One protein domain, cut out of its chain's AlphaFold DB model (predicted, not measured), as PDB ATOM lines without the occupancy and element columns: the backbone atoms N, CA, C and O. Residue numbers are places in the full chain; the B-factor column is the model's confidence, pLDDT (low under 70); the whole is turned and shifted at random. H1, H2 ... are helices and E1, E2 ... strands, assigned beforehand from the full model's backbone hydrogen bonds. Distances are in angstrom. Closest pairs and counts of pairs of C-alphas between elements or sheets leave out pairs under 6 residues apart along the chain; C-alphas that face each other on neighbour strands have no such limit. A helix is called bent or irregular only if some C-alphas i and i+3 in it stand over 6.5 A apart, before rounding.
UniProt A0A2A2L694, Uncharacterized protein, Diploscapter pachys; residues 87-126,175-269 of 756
ATOM      1  N   PRO A  87     225.259 164.984 330.783       64.88
ATOM      2  CA  PRO A  87     224.182 165.968 330.757       64.88
ATOM      3  C   PRO A  87     222.813 165.309 330.519       64.88
ATOM      4  O   PRO A  87     222.657 164.429 329.670       64.88
ATOM      5  N   CYS A  88     221.805 165.767 331.257       67.12
ATOM      6  CA  CYS A  88     220.422 165.317 331.192       67.12
ATOM      7  C   CYS A  88     219.752 165.844 329.920       67.12
ATOM      8  O   CYS A  88     219.391 167.015 329.842       67.12
ATOM      9  N   LEU A  89     219.558 164.961 328.941       76.75
ATOM     10  CA  LEU A  89     218.843 165.257 327.701       76.75
ATOM     11  C   LEU A  89     217.451 164.610 327.766       76.75
ATOM     12  O   LEU A  89     217.315 163.399 327.603       76.75
ATOM     13  N   THR A  90     216.436 165.424 328.046       73.56
ATOM     14  CA  THR A  90     215.031 165.047 328.282       73.56
ATOM     15  C   THR A  90     214.104 165.355 327.101       73.56
ATOM     16  O   THR A  90     213.061 164.720 326.963       73.56
ATOM     17  N   LEU A  91     214.477 166.311 326.245       78.19
ATOM     18  CA  LEU A  91     213.728 166.679 325.040       78.19
ATOM     19  C   LEU A  91     213.803 165.592 323.952       78.19
ATOM     20  O   LEU A  91     214.860 164.999 323.706       78.19
ATOM     21  N   ASN A  92     212.680 165.376 323.264       81.50
ATOM     22  CA  ASN A  92     212.521 164.370 322.213       81.50
ATOM     23  C   ASN A  92     212.639 164.993 320.817       81.50
ATOM     24  O   ASN A  92     212.154 166.099 320.590       81.50
ATOM     25  N   LEU A  93     213.203 164.250 319.857       82.19
ATOM     26  CA  LEU A  93     213.392 164.712 318.474       82.19
ATOM     27  C   LEU A  93     212.131 165.337 317.835       82.19
ATOM     28  O   LEU A  93     212.266 166.418 317.265       82.19
ATOM     29  N   PRO A  94     210.912 164.757 317.932       81.31
ATOM     30  CA  PRO A  94     209.739 165.315 317.255       81.31
ATOM     31  C   PRO A  94     209.406 166.753 317.666       81.31
ATOM     32  O   PRO A  94     208.883 167.506 316.848       81.31
ATOM     33  N   ASP A  95     209.703 167.142 318.907       77.06
ATOM     34  CA  ASP A  95     209.413 168.475 319.458       77.06
ATOM     35  C   ASP A  95     210.458 169.532 319.058       77.06
ATOM     36  O   ASP A  95     210.235 170.726 319.250       77.06
ATOM     37  N   LEU A  96     211.583 169.080 318.493       84.44
ATOM     38  CA  LEU A  96     212.732 169.893 318.086       84.44
ATOM     39  C   LEU A  96     212.932 169.944 316.561       84.44
ATOM     40  O   LEU A  96     213.643 170.819 316.076       84.44
ATOM     41  N   MET A  97     212.320 169.017 315.817       87.31
ATOM     42  CA  MET A  97     212.253 169.051 314.352       87.31
ATOM     43  C   MET A  97     211.426 170.243 313.869       87.31
ATOM     44  O   MET A  97     210.381 170.560 314.451       87.31
ATOM     45  N   SER A  98     211.847 170.856 312.765       88.44
ATOM     46  CA  SER A  98     211.091 171.932 312.131       88.44
ATOM     47  C   SER A  98     209.769 171.407 311.551       88.44
ATOM     48  O   SER A  98     209.665 170.263 311.101       88.44
ATOM     49  N   ARG A  99     208.709 172.226 311.582       88.44
ATOM     50  CA  ARG A  99     207.355 171.823 311.158       88.44
ATOM     51  C   ARG A  99     206.704 172.888 310.285       88.44
ATOM     52  O   ARG A  99     206.648 174.054 310.669       88.44
ATOM     53  N   ALA A 100     206.146 172.481 309.147       87.88
ATOM     54  CA  ALA A 100     205.275 173.343 308.356       87.88
ATOM     55  C   ALA A 100     203.867 173.419 308.973       87.88
ATOM     56  O   ALA A 100     203.308 172.396 309.367       87.88
ATOM     57  N   ILE A 101     203.275 174.613 308.988       86.94
ATOM     58  CA  ILE A 101     201.839 174.827 309.207       86.94
ATOM     59  C   ILE A 101     201.287 175.509 307.956       86.94
ATOM     60  O   ILE A 101     201.862 176.484 307.473       86.94
ATOM     61  N   VAL A 102     200.178 174.988 307.433       87.25
ATOM     62  CA  VAL A 102     199.433 175.583 306.319       87.25
ATOM     63  C   VAL A 102     198.124 176.132 306.878       87.25
ATOM     64  O   VAL A 102     197.355 175.391 307.485       87.25
ATOM     65  N   PHE A 103     197.898 177.431 306.702       83.62
ATOM     66  CA  PHE A 103     196.656 178.104 307.076       83.62
ATOM     67  C   PHE A 103     195.547 177.831 306.045       83.62
ATOM     68  O   PHE A 103     195.824 177.483 304.899       83.62
ATOM     69  N   GLU A 104     194.281 178.051 306.417       80.25
ATOM     70  CA  GLU A 104     193.114 177.840 305.533       80.25
ATOM     71  C   GLU A 104     193.167 178.662 304.229       80.25
ATOM     72  O   GLU A 104     192.597 178.268 303.215       80.25
ATOM     73  N   ASN A 105     193.889 179.787 304.231       78.56
ATOM     74  CA  ASN A 105     194.130 180.630 303.057       78.56
ATOM     75  C   ASN A 105     195.278 180.131 302.149       78.56
ATOM     76  O   ASN A 105     195.655 180.830 301.211       78.56
ATOM     77  N   GLY A 106     195.861 178.962 302.436       81.00
ATOM     78  CA  GLY A 106     196.972 178.367 301.689       81.00
ATOM     79  C   GLY A 106     198.366 178.889 302.055       81.00
ATOM     80  O   GLY A 106     199.353 178.352 301.554       81.00
ATOM     81  N   VAL A 107     198.486 179.891 302.937       84.88
ATOM     82  CA  VAL A 107     199.796 180.398 303.379       84.88
ATOM     83  C   VAL A 107     200.510 179.327 304.202       84.88
ATOM     84  O   VAL A 107     199.957 178.796 305.166       84.88
ATOM     85  N   LYS A 108     201.759 179.023 303.834       87.31
ATOM     86  CA  LYS A 108     202.623 178.058 304.521       87.31
ATOM     87  C   LYS A 108     203.676 178.800 305.342       87.31
ATOM     88  O   LYS A 108     204.480 179.541 304.785       87.31
ATOM     89  N   ILE A 109     203.693 178.561 306.651       90.38
ATOM     90  CA  ILE A 109     204.791 178.959 307.539       90.38
ATOM     91  C   ILE A 109     205.605 177.734 307.941       90.38
ATOM     92  O   ILE A 109     205.076 176.621 307.988       90.38
ATOM     93  N   TRP A 110     206.866 177.941 308.308       90.00
ATOM     94  CA  TRP A 110     207.669 176.934 308.997       90.00
ATOM     95  C   TRP A 110     208.002 177.408 310.408       90.00
ATOM     96  O   TRP A 110     208.595 178.471 310.590       90.00
ATOM     97  N   ILE A 111     207.656 176.602 311.408       89.56
ATOM     98  CA  ILE A 111     208.237 176.707 312.745       89.56
ATOM     99  C   ILE A 111     209.609 176.041 312.674       89.56
ATOM    100  O   ILE A 111     209.713 174.877 312.287       89.56
ATOM    101  N   CYS A 112     210.643 176.794 313.023       90.44
ATOM    102  CA  CYS A 112     212.044 176.385 312.970       90.44
ATOM    103  C   CYS A 112     212.811 177.009 314.148       90.44
ATOM    104  O   CYS A 112     212.204 177.573 315.066       90.44
ATOM    105  N   PHE A 113     214.141 176.906 314.154       87.44
ATOM    106  CA  PHE A 113     214.963 177.348 315.280       87.44
ATOM    107  C   PHE A 113     216.209 178.127 314.843       87.44
ATOM    108  O   PHE A 113     216.803 177.872 313.796       87.44
ATOM    109  N   SER A 114     216.617 179.090 315.672       84.50
ATOM    110  CA  SER A 114     217.844 179.865 315.469       84.50
ATOM    111  C   SER A 114     219.100 179.045 315.788       84.50
ATOM    112  O   SER A 114     219.036 178.018 316.463       84.50
ATOM    113  N   LYS A 115     220.285 179.550 315.420       75.50
ATOM    114  CA  LYS A 115     221.586 178.961 315.813       75.50
ATOM    115  C   LYS A 115     221.805 178.925 317.346       75.50
ATOM    116  O   LYS A 115     222.626 178.147 317.837       75.50
ATOM    117  N   LYS A 116     221.019 179.711 318.106       76.19
ATOM    118  CA  LYS A 116     220.903 179.697 319.583       76.19
ATOM    119  C   LYS A 116     219.776 178.769 320.098       76.19
ATOM    120  O   LYS A 116     219.417 178.845 321.270       76.19
ATOM    121  N   CYS A 117     219.211 177.922 319.233       82.56
ATOM    122  CA  CYS A 117     218.088 177.003 319.473       82.56
ATOM    123  C   CYS A 117     216.784 177.675 319.952       82.56
ATOM    124  O   CYS A 117     215.954 177.055 320.615       82.56
ATOM    125  N   GLN A 118     216.583 178.950 319.604       83.31
ATOM    126  CA  GLN A 118     215.385 179.717 319.967       83.31
ATOM    127  C   GLN A 118     214.316 179.599 318.880       83.31
ATOM    128  O   GLN A 118     214.653 179.577 317.697       83.31
ATOM    129  N   LYS A 119     213.037 179.560 319.271       86.00
ATOM    130  CA  LYS A 119     211.888 179.442 318.356       86.00
ATOM    131  C   LYS A 119     211.895 180.581 317.324       86.00
ATOM    132  O   LYS A 119     211.854 181.754 317.698       86.00
ATOM    133  N   GLN A 120     211.926 180.221 316.045       90.50
ATOM    134  CA  GLN A 120     211.828 181.113 314.890       90.50
ATOM    135  C   GLN A 120     210.648 180.704 313.999       90.50
ATOM    136  O   GLN A 120     210.145 179.579 314.061       90.50
ATOM    137  N   LEU A 121     210.211 181.636 313.158       92.19
ATOM    138  CA  LEU A 121     209.168 181.431 312.159       92.19
ATOM    139  C   LEU A 121     209.729 181.858 310.796       92.19
ATOM    140  O   LEU A 121     210.287 182.948 310.693       92.19
ATOM    141  N   ALA A 122     209.599 181.017 309.771       92.38
ATOM    142  CA  ALA A 122     209.887 181.372 308.380       92.38
ATOM    143  C   ALA A 122     208.589 181.511 307.573       92.38
ATOM    144  O   ALA A 122     207.716 180.640 307.640       92.38
ATOM    145  N   LEU A 123     208.472 182.602 306.820       91.44
ATOM    146  CA  LEU A 123     207.327 182.943 305.973       91.44
ATOM    147  C   LEU A 123     207.843 183.737 304.768       91.44
ATOM    148  O   LEU A 123     208.514 184.748 304.967       91.44
ATOM    149  N   GLU A 124     207.499 183.300 303.553       86.81
ATOM    150  CA  GLU A 124     207.760 184.029 302.295       86.81
ATOM    151  C   GLU A 124     209.231 184.474 302.146       86.81
ATOM    152  O   GLU A 124     209.520 185.626 301.843       86.81
ATOM    153  N   GLY A 125     210.181 183.573 302.422       87.94
ATOM    154  CA  GLY A 125     211.618 183.873 302.353       87.94
ATOM    155  C   GLY A 125     212.180 184.789 303.442       87.94
ATOM    156  O   GLY A 125     213.365 185.111 303.406       87.94
ATOM    157  N   HIS A 126     211.380 185.168 304.439       90.62
ATOM    158  CA  HIS A 126     211.832 185.933 305.598       90.62
ATOM    159  C   HIS A 126     211.826 185.085 306.876       90.62
ATOM    160  O   HIS A 126     210.867 184.366 307.168       90.62
ATOM    161  N   ASP A 175     214.491 185.258 300.571       89.31
ATOM    162  CA  ASP A 175     214.965 184.038 299.905       89.31
ATOM    163  C   ASP A 175     214.379 182.789 300.585       89.31
ATOM    164  O   ASP A 175     214.856 182.292 301.607       89.31
ATOM    165  N   ASP A 176     213.288 182.280 300.012       88.88
ATOM    166  CA  ASP A 176     212.593 181.086 300.500       88.88
ATOM    167  C   ASP A 176     213.410 179.801 300.306       88.88
ATOM    168  O   ASP A 176     213.290 178.865 301.100       88.88
ATOM    169  N   LEU A 177     214.284 179.766 299.299       89.06
ATOM    170  CA  LEU A 177     215.092 178.600 298.970       89.06
ATOM    171  C   LEU A 177     216.289 178.487 299.923       89.06
ATOM    172  O   LEU A 177     216.501 177.422 300.506       89.06
ATOM    173  N   GLN A 178     217.005 179.588 300.175       87.94
ATOM    174  CA  GLN A 178     218.075 179.658 301.175       87.94
ATOM    175  C   GLN A 178     217.538 179.377 302.588       87.94
ATOM    176  O   GLN A 178     218.133 178.593 303.337       87.94
ATOM    177  N   VAL A 179     216.384 179.950 302.956       89.94
ATOM    178  CA  VAL A 179     215.766 179.710 304.271       89.94
ATOM    179  C   VAL A 179     215.327 178.250 304.427       89.94
ATOM    180  O   VAL A 179     215.610 177.651 305.470       89.94
ATOM    181  N   ARG A 180     214.723 177.625 303.405       90.38
ATOM    182  CA  ARG A 180     214.399 176.189 303.454       90.38
ATOM    183  C   ARG A 180     215.643 175.305 303.473       90.38
ATOM    184  O   ARG A 180     215.681 174.366 304.266       90.38
ATOM    185  N   LEU A 181     216.686 175.592 302.693       90.31
ATOM    186  CA  LEU A 181     217.959 174.856 302.766       90.31
ATOM    187  C   LEU A 181     218.545 174.883 304.182       90.31
ATOM    188  O   LEU A 181     218.850 173.830 304.741       90.31
ATOM    189  N   ARG A 182     218.625 176.069 304.795       88.88
ATOM    190  CA  ARG A 182     219.095 176.260 306.174       88.88
ATOM    191  C   ARG A 182     218.285 175.441 307.186       88.88
ATOM    192  O   ARG A 182     218.880 174.828 308.070       88.88
ATOM    193  N   ILE A 183     216.957 175.405 307.050       91.12
ATOM    194  CA  ILE A 183     216.074 174.584 307.895       91.12
ATOM    195  C   ILE A 183     216.381 173.089 307.715       91.12
ATOM    196  O   ILE A 183     216.592 172.386 308.699       91.12
ATOM    197  N   ASN A 184     216.481 172.604 306.474       92.94
ATOM    198  CA  ASN A 184     216.737 171.188 306.203       92.94
ATOM    199  C   ASN A 184     218.147 170.741 306.660       92.94
ATOM    200  O   ASN A 184     218.298 169.639 307.183       92.94
ATOM    201  N   VAL A 185     219.180 171.590 306.539       91.50
ATOM    202  CA  VAL A 185     220.529 171.297 307.072       91.50
ATOM    203  C   VAL A 185     220.534 171.268 308.607       91.50
ATOM    204  O   VAL A 185     221.180 170.397 309.195       91.50
ATOM    205  N   TYR A 186     219.797 172.169 309.267       91.19
ATOM    206  CA  TYR A 186     219.626 172.161 310.726       91.19
ATOM    207  C   TYR A 186     218.932 170.877 311.208       91.19
ATOM    208  O   TYR A 186     219.435 170.202 312.108       91.19
ATOM    209  N   ASP A 187     217.820 170.506 310.570       91.88
ATOM    210  CA  ASP A 187     217.056 169.296 310.885       91.88
ATOM    211  C   ASP A 187     217.893 168.016 310.668       91.88
ATOM    212  O   ASP A 187     217.886 167.132 311.524       91.88
ATOM    213  N   LEU A 188     218.689 167.920 309.594       93.88
ATOM    214  CA  LEU A 188     219.584 166.776 309.360       93.88
ATOM    215  C   LEU A 188     220.695 166.669 310.423       93.88
ATOM    216  O   LEU A 188     220.932 165.584 310.964       93.88
ATOM    217  N   ARG A 189     221.346 167.790 310.771       92.56
ATOM    218  CA  ARG A 189     222.324 167.855 311.876       92.56
ATOM    219  C   ARG A 189     221.693 167.411 313.198       92.56
ATOM    220  O   ARG A 189     222.282 166.606 313.914       92.56
ATOM    221  N   LEU A 190     220.473 167.864 313.490       91.31
ATOM    222  CA  LEU A 190     219.711 167.472 314.676       91.31
ATOM    223  C   LEU A 190     219.383 165.969 314.687       91.31
ATOM    224  O   LEU A 190     219.575 165.307 315.708       91.31
ATOM    225  N   MET A 191     218.946 165.403 313.557       92.06
ATOM    226  CA  MET A 191     218.692 163.964 313.422       92.06
ATOM    227  C   MET A 191     219.957 163.124 313.672       92.06
ATOM    228  O   MET A 191     219.858 162.048 314.269       92.06
ATOM    229  N   ALA A 192     221.147 163.616 313.308       93.44
ATOM    230  CA  ALA A 192     222.418 162.942 313.591       93.44
ATOM    231  C   ALA A 192     222.749 162.848 315.101       93.44
ATOM    232  O   ALA A 192     223.439 161.910 315.506       93.44
ATOM    233  N   GLU A 193     222.214 163.747 315.943       91.19
ATOM    234  CA  GLU A 193     222.359 163.715 317.416       91.19
ATOM    235  C   GLU A 193     221.346 162.797 318.130       91.19
ATOM    236  O   GLU A 193     221.457 162.547 319.339       91.19
ATOM    237  N   PHE A 194     220.319 162.337 317.408       88.75
ATOM    238  CA  PHE A 194     219.195 161.547 317.925       88.75
ATOM    239  C   PHE A 194     219.092 160.133 317.337       88.75
ATOM    240  O   PHE A 194     218.271 159.353 317.817       88.75
ATOM    241  N   THR A 195     219.894 159.792 316.326       87.12
ATOM    242  CA  THR A 195     219.846 158.494 315.637       87.12
ATOM    243  C   THR A 195     221.212 157.818 315.616       87.12
ATOM    244  O   THR A 195     222.227 158.482 315.411       87.12
ATOM    245  N   ASP A 196     221.224 156.491 315.755       85.88
ATOM    246  CA  ASP A 196     222.433 155.652 315.693       85.88
ATOM    247  C   ASP A 196     222.671 155.026 314.297       85.88
ATOM    248  O   ASP A 196     223.601 154.246 314.110       85.88
ATOM    249  N   LEU A 197     221.840 155.371 313.299       90.00
ATOM    250  CA  LEU A 197     221.995 154.970 311.886       90.00
ATOM    251  C   LEU A 197     223.351 155.420 311.320       90.00
ATOM    252  O   LEU A 197     223.889 156.433 311.772       90.00
ATOM    253  N   GLY A 198     223.893 154.754 310.296       93.56
ATOM    254  CA  GLY A 198     225.079 155.261 309.599       93.56
ATOM    255  C   GLY A 198     224.822 156.669 309.056       93.56
ATOM    256  O   GLY A 198     223.727 156.963 308.583       93.56
ATOM    257  N   LEU A 199     225.805 157.576 309.149       94.19
ATOM    258  CA  LEU A 199     225.617 158.961 308.684       94.19
ATOM    259  C   LEU A 199     225.307 159.031 307.183       94.19
ATOM    260  O   LEU A 199     224.561 159.908 306.756       94.19
ATOM    261  N   HIS A 200     225.842 158.085 306.409       95.00
ATOM    262  CA  HIS A 200     225.553 157.938 304.987       95.00
ATOM    263  C   HIS A 200     224.099 157.500 304.759       95.00
ATOM    264  O   HIS A 200     223.366 158.208 304.078       95.00
ATOM    265  N   ASP A 201     223.650 156.422 305.415       95.31
ATOM    266  CA  ASP A 201     222.266 155.925 305.342       95.31
ATOM    267  C   ASP A 201     221.247 156.995 305.782       95.31
ATOM    268  O   ASP A 201     220.195 157.169 305.168       95.31
ATOM    269  N   LEU A 202     221.581 157.743 306.843       95.19
ATOM    270  CA  LEU A 202     220.799 158.867 307.356       95.19
ATOM    271  C   LEU A 202     220.694 159.994 306.321       95.19
ATOM    272  O   LEU A 202     219.601 160.511 306.097       95.19
ATOM    273  N   TYR A 203     221.812 160.363 305.689       96.31
ATOM    274  CA  TYR A 203     221.846 161.368 304.629       96.31
ATOM    275  C   TYR A 203     221.033 160.922 303.406       96.31
ATOM    276  O   TYR A 203     220.214 161.693 302.917       96.31
ATOM    277  N   GLU A 204     221.204 159.685 302.925       95.94
ATOM    278  CA  GLU A 204     220.473 159.190 301.751       95.94
ATOM    279  C   GLU A 204     218.965 159.115 302.015       95.94
ATOM    280  O   GLU A 204     218.176 159.594 301.199       95.94
ATOM    281  N   ALA A 205     218.550 158.613 303.182       94.81
ATOM    282  CA  ALA A 205     217.144 158.602 303.584       94.81
ATOM    283  C   ALA A 205     216.565 160.024 303.731       94.81
ATOM    284  O   ALA A 205     215.416 160.267 303.350       94.81
ATOM    285  N   PHE A 206     217.352 160.975 304.249       95.31
ATOM    286  CA  PHE A 206     216.941 162.372 304.370       95.31
ATOM    287  C   PHE A 206     216.803 163.053 303.004       95.31
ATOM    288  O   PHE A 206     215.794 163.708 302.758       95.31
ATOM    289  N   VAL A 207     217.760 162.868 302.090       95.19
ATOM    290  CA  VAL A 207     217.702 163.444 300.737       95.19
ATOM    291  C   VAL A 207     216.588 162.805 299.908       95.19
ATOM    292  O   VAL A 207     215.868 163.528 299.226       95.19
ATOM    293  N   ALA A 208     216.352 161.495 300.025       94.50
ATOM    294  CA  ALA A 208     215.216 160.835 299.375       94.50
ATOM    295  C   ALA A 208     213.861 161.384 299.869       94.50
ATOM    296  O   ALA A 208     212.954 161.608 299.067       94.50
ATOM    297  N   LYS A 209     213.729 161.670 301.176       94.12
ATOM    298  CA  LYS A 209     212.562 162.379 301.737       94.12
ATOM    299  C   LYS A 209     212.468 163.810 301.203       94.12
ATOM    300  O   LYS A 209     211.399 164.223 300.754       94.12
ATOM    301  N   LEU A 210     213.573 164.558 301.226       93.88
ATOM    302  CA  LEU A 210     213.638 165.943 300.759       93.88
ATOM    303  C   LEU A 210     213.225 166.053 299.287       93.88
ATOM    304  O   LEU A 210     212.445 166.929 298.942       93.88
ATOM    305  N   GLN A 211     213.662 165.121 298.441       93.81
ATOM    306  CA  GLN A 211     213.318 165.071 297.020       93.81
ATOM    307  C   GLN A 211     211.821 164.808 296.768       93.81
ATOM    308  O   GLN A 211     211.297 165.221 295.735       93.81
ATOM    309  N   GLY A 212     211.117 164.173 297.713       92.00
ATOM    310  CA  GLY A 212     209.660 164.002 297.675       92.00
ATOM    311  C   GLY A 212     208.857 165.185 298.234       92.00
ATOM    312  O   GLY A 212     207.724 165.399 297.810       92.00
ATOM    313  N   GLU A 213     209.413 165.959 299.172       89.19
ATOM    314  CA  GLU A 213     208.714 167.069 299.848       89.19
ATOM    315  C   GLU A 213     209.058 168.467 299.296       89.19
ATOM    316  O   GLU A 213     208.231 169.379 299.363       89.19
ATOM    317  N   GLN A 214     210.291 168.655 298.820       90.00
ATOM    318  CA  GLN A 214     210.929 169.922 298.427       90.00
ATOM    319  C   GLN A 214     212.006 169.641 297.343       90.00
ATOM    320  O   GLN A 214     213.207 169.725 297.625       90.00
ATOM    321  N   PRO A 215     211.619 169.247 296.112       91.19
ATOM    322  CA  PRO A 215     212.571 168.826 295.077       91.19
ATOM    323  C   PRO A 215     213.558 169.933 294.675       91.19
ATOM    324  O   PRO A 215     214.718 169.646 294.398       91.19
ATOM    325  N   ASP A 216     213.128 171.194 294.730       90.75
ATOM    326  CA  ASP A 216     213.954 172.381 294.492       90.75
ATOM    327  C   ASP A 216     215.081 172.540 295.528       90.75
ATOM    328  O   ASP A 216     216.209 172.867 295.169       90.75
ATOM    329  N   CYS A 217     214.817 172.236 296.803       89.81
ATOM    330  CA  CYS A 217     215.866 172.142 297.818       89.81
ATOM    331  C   CYS A 217     216.777 170.930 297.599       89.81
ATOM    332  O   CYS A 217     217.965 171.018 297.895       89.81
ATOM    333  N   ALA A 218     216.247 169.804 297.112       91.56
ATOM    334  CA  ALA A 218     217.023 168.580 296.909       91.56
ATOM    335  C   ALA A 218     218.053 168.701 295.770       91.56
ATOM    336  O   ALA A 218     219.153 168.169 295.899       91.56
ATOM    337  N   GLU A 219     217.738 169.426 294.689       90.00
ATOM    338  CA  GLU A 219     218.656 169.645 293.554       90.00
ATOM    339  C   GLU A 219     219.945 170.399 293.925       90.00
ATOM    340  O   GLU A 219     220.973 170.222 293.267       90.00
ATOM    341  N   ILE A 220     219.899 171.223 294.976       90.75
ATOM    342  CA  ILE A 220     221.030 172.029 295.463       90.75
ATOM    343  C   ILE A 220     221.378 171.748 296.934       90.75
ATOM    344  O   ILE A 220     222.060 172.546 297.577       90.75
ATOM    345  N   PHE A 221     220.931 170.614 297.485       92.94
ATOM    346  CA  PHE A 221     221.275 170.235 298.853       92.94
ATOM    347  C   PHE A 221     222.776 169.889 298.953       92.94
ATOM    348  O   PHE A 221     223.291 169.187 298.075       92.94
ATOM    349  N   PRO A 222     223.506 170.342 299.993       91.06
ATOM    350  CA  PRO A 222     224.934 170.068 300.104       91.06
ATOM    351  C   PRO A 222     225.252 168.571 300.154       91.06
ATOM    352  O   PRO A 222     224.660 167.827 300.935       91.06
ATOM    353  N   LEU A 223     226.223 168.142 299.340       90.88
ATOM    354  CA  LEU A 223     226.625 166.738 299.224       90.88
ATOM    355  C   LEU A 223     227.090 166.154 300.566       90.88
ATOM    356  O   LEU A 223     227.714 166.842 301.374       90.88
ATOM    357  N   PHE A 224     226.891 164.846 300.758       93.00
ATOM    358  CA  PHE A 224     227.286 164.131 301.980       93.00
ATOM    359  C   PHE A 224     228.736 164.404 302.407       93.00
ATOM    360  O   PHE A 224     228.997 164.645 303.580       93.00
ATOM    361  N   THR A 225     229.671 164.443 301.453       90.62
ATOM    362  CA  THR A 225     231.098 164.721 301.699       90.62
ATOM    363  C   THR A 225     231.379 166.119 302.249       90.62
ATOM    364  O   THR A 225     232.423 166.319 302.851       90.62
ATOM    365  N   VAL A 226     230.475 167.079 302.033       90.75
ATOM    366  CA  VAL A 226     230.569 168.453 302.551       90.75
ATOM    367  C   VAL A 226     229.995 168.538 303.966       90.75
ATOM    368  O   VAL A 226     230.520 169.256 304.810       90.75
ATOM    369  N   LEU A 227     228.924 167.789 304.247       91.12
ATOM    370  CA  LEU A 227     228.282 167.789 305.563       91.12
ATOM    371  C   LEU A 227     228.931 166.820 306.563       91.12
ATOM    372  O   LEU A 227     228.731 166.999 307.761       91.12
ATOM    373  N   LEU A 228     229.696 165.820 306.107       91.31
ATOM    374  CA  LEU A 228     230.213 164.712 306.924       91.31
ATOM    375  C   LEU A 228     230.861 165.167 308.239       91.31
ATOM    376  O   LEU A 228     230.403 164.753 309.301       91.31
ATOM    377  N   GLU A 229     231.863 166.049 308.186       88.19
ATOM    378  CA  GLU A 229     232.581 166.520 309.382       88.19
ATOM    379  C   GLU A 229     231.642 167.230 310.374       88.19
ATOM    380  O   GLU A 229     231.731 167.030 311.586       88.19
ATOM    381  N   SER A 230     230.676 168.000 309.864       89.00
ATOM    382  CA  SER A 230     229.654 168.665 310.680       89.00
ATOM    383  C   SER A 230     228.677 167.662 311.306       89.00
ATOM    384  O   SER A 230     228.345 167.779 312.485       89.00
ATOM    385  N   LEU A 231     228.246 166.637 310.564       91.50
ATOM    386  CA  LEU A 231     227.348 165.593 311.071       91.50
ATOM    387  C   LEU A 231     228.036 164.690 312.107       91.50
ATOM    388  O   LEU A 231     227.408 164.325 313.103       91.50
ATOM    389  N   GLU A 232     229.322 164.379 311.927       91.12
ATOM    390  CA  GLU A 232     230.144 163.700 312.936       91.12
ATOM    391  C   GLU A 232     230.311 164.569 314.188       91.12
ATOM    392  O   GLU A 232     230.047 164.098 315.299       91.12
ATOM    393  N   TYR A 233     230.649 165.852 314.023       86.88
ATOM    394  CA  TYR A 233     230.760 166.812 315.123       86.88
ATOM    395  C   TYR A 233     229.456 166.918 315.927       86.88
ATOM    396  O   TYR A 233     229.480 166.812 317.155       86.88
ATOM    397  N   HIS A 234     228.312 167.072 315.253       88.56
ATOM    398  CA  HIS A 234     226.992 167.118 315.884       88.56
ATOM    399  C   HIS A 234     226.664 165.812 316.616       88.56
ATOM    400  O   HIS A 234     226.302 165.844 317.795       88.56
ATOM    401  N   ARG A 235     226.854 164.654 315.975       89.56
ATOM    402  CA  ARG A 235     226.595 163.339 316.581       89.56
ATOM    403  C   ARG A 235     227.421 163.089 317.844       89.56
ATOM    404  O   ARG A 235     226.882 162.593 318.837       89.56
ATOM    405  N   ILE A 236     228.713 163.421 317.810       84.62
ATOM    406  CA  ILE A 236     229.640 163.222 318.932       84.62
ATOM    407  C   ILE A 236     229.323 164.205 320.062       84.62
ATOM    408  O   ILE A 236     229.133 163.793 321.207       84.62
ATOM    409  N   ASN A 237     229.233 165.501 319.750       82.25
ATOM    410  CA  ASN A 237     229.146 166.548 320.767       82.25
ATOM    411  C   ASN A 237     227.717 166.826 321.249       82.25
ATOM    412  O   ASN A 237     227.560 167.407 322.324       82.25
ATOM    413  N   LYS A 238     226.683 166.393 320.517       86.00
ATOM    414  CA  LYS A 238     225.254 166.594 320.837       86.00
ATOM    415  C   LYS A 238     224.919 168.075 321.058       86.00
ATOM    416  O   LYS A 238     224.261 168.461 322.028       86.00
ATOM    417  N   THR A 239     225.472 168.901 320.174       85.06
ATOM    418  CA  THR A 239     225.520 170.363 320.227       85.06
ATOM    419  C   THR A 239     224.130 170.989 320.306       85.06
ATOM    420  O   THR A 239     223.879 171.814 321.187       85.06
ATOM    421  N   TYR A 240     223.204 170.596 319.431       86.38
ATOM    422  CA  TYR A 240     221.840 171.113 319.446       86.38
ATOM    423  C   TYR A 240     221.042 170.555 320.620       86.38
ATOM    424  O   TYR A 240     220.343 171.329 321.260       86.38
ATOM    425  N   ARG A 241     221.182 169.280 321.002       85.00
ATOM    426  CA  ARG A 241     220.511 168.732 322.198       85.00
ATOM    427  C   ARG A 241     220.933 169.466 323.474       85.00
ATOM    428  O   ARG A 241     220.070 169.836 324.269       85.00
ATOM    429  N   LYS A 242     222.231 169.758 323.629       83.88
ATOM    430  CA  LYS A 242     222.770 170.626 324.692       83.88
ATOM    431  C   LYS A 242     222.169 172.038 324.636       83.88
ATOM    432  O   LYS A 242     221.641 172.517 325.636       83.88
ATOM    433  N   ARG A 243     222.226 172.713 323.478       82.75
ATOM    434  CA  ARG A 243     221.730 174.098 323.314       82.75
ATOM    435  C   ARG A 243     220.206 174.207 323.504       82.75
ATOM    436  O   ARG A 243     219.757 175.170 324.124       82.75
ATOM    437  N   PHE A 244     219.431 173.228 323.035       85.31
ATOM    438  CA  PHE A 244     217.980 173.142 323.218       85.31
ATOM    439  C   PHE A 244     217.595 172.958 324.681       85.31
ATOM    440  O   PHE A 244     216.698 173.656 325.147       85.31
ATOM    441  N   GLU A 245     218.279 172.085 325.428       83.00
ATOM    442  CA  GLU A 245     218.036 171.996 326.869       83.00
ATOM    443  C   GLU A 245     218.428 173.298 327.570       83.00
ATOM    444  O   GLU A 245     217.626 173.845 328.318       83.00
ATOM    445  N   ALA A 246     219.576 173.895 327.249       78.94
ATOM    446  CA  ALA A 246     219.954 175.188 327.819       78.94
ATOM    447  C   ALA A 246     218.914 176.299 327.524       78.94
ATOM    448  O   ALA A 246     218.657 177.142 328.383       78.94
ATOM    449  N   GLU A 247     218.265 176.299 326.353       79.31
ATOM    450  CA  GLU A 247     217.183 177.246 326.035       79.31
ATOM    451  C   GLU A 247     215.851 176.898 326.719       79.31
ATOM    452  O   GLU A 247     215.168 177.801 327.195       79.31
ATOM    453  N   ASN A 248     215.512 175.613 326.850       79.06
ATOM    454  CA  ASN A 248     214.374 175.099 327.626       79.06
ATOM    455  C   ASN A 248     214.484 175.513 329.107       79.06
ATOM    456  O   ASN A 248     213.516 175.981 329.709       79.06
ATOM    457  N   LEU A 249     215.690 175.431 329.677       73.06
ATOM    458  CA  LEU A 249     216.015 175.913 331.021       73.06
ATOM    459  C   LEU A 249     215.901 177.444 331.102       73.06
ATOM    460  O   LEU A 249     215.251 177.943 332.018       73.06
ATOM    461  N   ARG A 250     216.414 178.199 330.117       72.94
ATOM    462  CA  ARG A 250     216.247 179.668 330.040       72.94
ATOM    463  C   ARG A 250     214.795 180.116 329.821       72.94
ATOM    464  O   ARG A 250     214.411 181.199 330.256       72.94
ATOM    465  N   GLU A 251     213.965 179.341 329.124       71.50
ATOM    466  CA  GLU A 251     212.524 179.602 328.964       71.50
ATOM    467  C   GLU A 251     211.790 179.377 330.296       71.50
ATOM    468  O   GLU A 251     211.111 180.283 330.782       71.50
ATOM    469  N   LYS A 252     212.044 178.248 330.970       67.56
ATOM    470  CA  LYS A 252     211.551 177.973 332.333       67.56
ATOM    471  C   LYS A 252     212.025 179.020 333.349       67.56
ATOM    472  O   LYS A 252     211.231 179.465 334.176       67.56
ATOM    473  N   GLN A 253     213.273 179.478 333.266       63.53
ATOM    474  CA  GLN A 253     213.818 180.586 334.061       63.53
ATOM    475  C   GLN A 253     213.071 181.904 333.814       63.53
ATOM    476  O   GLN A 253     212.719 182.579 334.777       63.53
ATOM    477  N   ARG A 254     212.786 182.276 332.556       65.19
ATOM    478  CA  ARG A 254     212.021 183.501 332.238       65.19
ATOM    479  C   ARG A 254     210.611 183.476 332.833       65.19
ATOM    480  O   ARG A 254     210.139 184.511 333.297       65.19
ATOM    481  N   VAL A 255     209.972 182.306 332.876       60.91
ATOM    482  CA  VAL A 255     208.654 182.109 333.507       60.91
ATOM    483  C   VAL A 255     208.739 182.111 335.043       60.91
ATOM    484  O   VAL A 255     207.874 182.682 335.702       60.91
ATOM    485  N   THR A 256     209.775 181.505 335.632       54.75
ATOM    486  CA  THR A 256     209.892 181.308 337.097       54.75
ATOM    487  C   THR A 256     210.655 182.406 337.847       54.75
ATOM    488  O   THR A 256     210.517 182.509 339.065       54.75
ATOM    489  N   GLN A 257     211.428 183.244 337.150       56.12
ATOM    490  CA  GLN A 257     212.277 184.317 337.702       56.12
ATOM    491  C   GLN A 257     213.376 183.830 338.676       56.12
ATOM    492  O   GLN A 257     213.726 184.522 339.637       56.12
ATOM    493  N   VAL A 258     213.933 182.641 338.417       49.75
ATOM    494  CA  VAL A 258     215.008 181.996 339.203       49.75
ATOM    495  C   VAL A 258     216.361 182.101 338.460       49.75
ATOM    496  O   VAL A 258     216.367 181.992 337.231       49.75
ATOM    497  N   PRO A 259     217.506 182.326 339.141       51.91
ATOM    498  CA  PRO A 259     218.851 182.238 338.549       51.91
ATOM    499  C   PRO A 259     219.134 180.891 337.868       51.91
ATOM    500  O   PRO A 259     218.510 179.881 338.189       51.91
ATOM    501  N   LEU A 260     220.069 180.871 336.912       50.88
ATOM    502  CA  LEU A 260     220.272 179.686 336.074       50.88
ATOM    503  C   LEU A 260     220.995 178.569 336.841       50.88
ATOM    504  O   LEU A 260     220.600 177.413 336.716       50.88
ATOM    505  N   GLU A 261     221.968 178.905 337.699       54.25
ATOM    506  CA  GLU A 261     222.630 177.922 338.572       54.25
ATOM    507  C   GLU A 261     221.619 177.236 339.513       54.25
ATOM    508  O   GLU A 261     221.557 176.006 339.577       54.25
ATOM    509  N   GLU A 262     220.757 178.030 340.167       50.00
ATOM    510  CA  GLU A 262     219.728 177.568 341.119       50.00
ATOM    511  C   GLU A 262     218.700 176.624 340.450       50.00
ATOM    512  O   GLU A 262     218.146 175.753 341.119       50.00
ATOM    513  N   PHE A 263     218.480 176.730 339.129       52.81
ATOM    514  CA  PHE A 263     217.637 175.800 338.361       52.81
ATOM    515  C   PHE A 263     218.364 174.493 337.970       52.81
ATOM    516  O   PHE A 263     217.736 173.437 337.865       52.81
ATOM    517  N   VAL A 264     219.680 174.535 337.765       53.47
ATOM    518  CA  VAL A 264     220.480 173.381 337.315       53.47
ATOM    519  C   VAL A 264     220.762 172.412 338.465       53.47
ATOM    520  O   VAL A 264     220.520 171.209 338.329       53.47
ATOM    521  N   GLU A 265     221.163 172.924 339.632       53.06
ATOM    522  CA  GLU A 265     221.316 172.123 340.862       53.06
ATOM    523  C   GLU A 265     220.017 171.373 341.218       53.06
ATOM    524  O   GLU A 265     220.035 170.204 341.616       53.06
ATOM    525  N   LEU A 266     218.884 172.037 340.972       49.41
ATOM    526  CA  LEU A 266     217.508 171.571 341.150       49.41
ATOM    527  C   LEU A 266     217.160 170.294 340.361       49.41
ATOM    528  O   LEU A 266     216.350 169.490 340.822       49.41
ATOM    529  N   GLN A 267     217.731 170.099 339.166       52.00
ATOM    530  CA  GLN A 267     217.467 168.914 338.336       52.00
ATOM    531  C   GLN A 267     218.500 167.791 338.529       52.00
ATOM    532  O   GLN A 267     218.181 166.620 338.277       52.00
ATOM    533  N   ASN A 268     219.700 168.124 339.018       49.38
ATOM    534  CA  ASN A 268     220.777 167.170 339.307       49.38
ATOM    535  C   ASN A 268     220.401 166.197 340.419       49.38
ATOM    536  O   ASN A 268     220.594 164.990 340.290       49.38
ATOM    537  N   ASN A 269     219.838 166.726 341.505       46.06
ATOM    538  CA  ASN A 269     219.549 165.960 342.704       46.06
ATOM    539  C   ASN A 269     218.058 166.078 343.066       46.06
ATOM    540  O   ASN A 269     217.687 167.023 343.755       46.06
TER     541      ASN A 269
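What this domain is: This is residues 87 to 126 and 175 to 269 of the 756 residues of an uncharacterized protein of Diploscapter pachys (UniProt A0A2A2L694). Look first for the helix H2 in the middle of a flat body: a small sheet, E1, E2 and E3, covers one side of it, while H3, H4 and H5 pack on it from other sides. H6 runs away from there towards the far end, where H7 folds back on it. You will read 135 residues, mostly helix, with seven named helices and three named strands in the order H1 E1 E2 E3 H2 H3 H4 H5 H6 H7; the sheet, in the order E1 E2 E3, is a meander, each strand the antiparallel neighbour of the one before. The whole is only just compact, close to loose, with a radius of gyration of the C-alphas of 16.6 A and spans of 48 by 40 by 20 A.

How they stand to each other: Start at H1, residues 93 to 96, then pass to E1, residues 99 to 102. It forms a hairpin with E2, residues 108 to 113; find N 99 and O 111 within hydrogen-bond range at 2.9 A. E2 forms another with E3, residues 119 to 123, where N 120 and O 112 are 2.8 A apart. H2, residues 176 to 192, is on this sheet, in two layers, a helix on one face of a sheet; it lies over E2 and E3 at a height of 9.5 A, and its closest C-alphas to E2 are Ile 183 and Cys 112, 6.7 A apart. H3, residues 199 to 213, forms a helical hairpin with H2 at a steep tilt of 36 degrees, only just past shallow, closest at C-alphas 192 and 199, 7.1 A. H4, residues 215 to 219, touches residues 177 to 181 of H2 alone, closest at C-alphas 181 and 217, 6.0 A. H5, residues 224 to 237, touches residues 189 to 192 of H2 alone, closest at C-alphas 192 and 235, 5.2 A. H6, residues 239 to 256, is close but not clearly touching H2, about perpendicular at 80 degrees, closest at C-alphas 190 and 240, 6.4 A. H7, residues 260 to 268, touches residues 249 to 253 of H6 alone, closest at C-alphas 253 and 260, 6.8 A. Every O i to N i+4 pair is within hydrogen-bond range in H2, H3, H4 and H6, against 8 of 10 in H5 and 3 of 5 in H7; H1 is too short for one.

Where its parts are: Find C-alpha 93, where H1 begins, at (213.392, 164.712, 318.474). H2 begins at (212.593, 181.086, 300.500) and runs 24.4 A; H3 runs 20.7 A, H5 19.0 A and H6 25.5 A, while E2 spans 16.4 A. H5 is irregular: C-alphas 226 and 229 are 7.4 A apart. H7 ends at C-alpha 268, (220.777, 167.170, 339.307).

The domain as a whole: The two C-alphas farthest apart are those of Asn 105 and Asn 269, 49.3 A. Residues 127 to 174 are not printed, and C-alphas 126 and 175 are 6.8 A apart across the cut. Of the links printed whole, H2 to H3 is short and the others are tight. The mean pLDDT of the printed part is 83.1; look for values under 70 at residues 87 to 88 and 252 to 269.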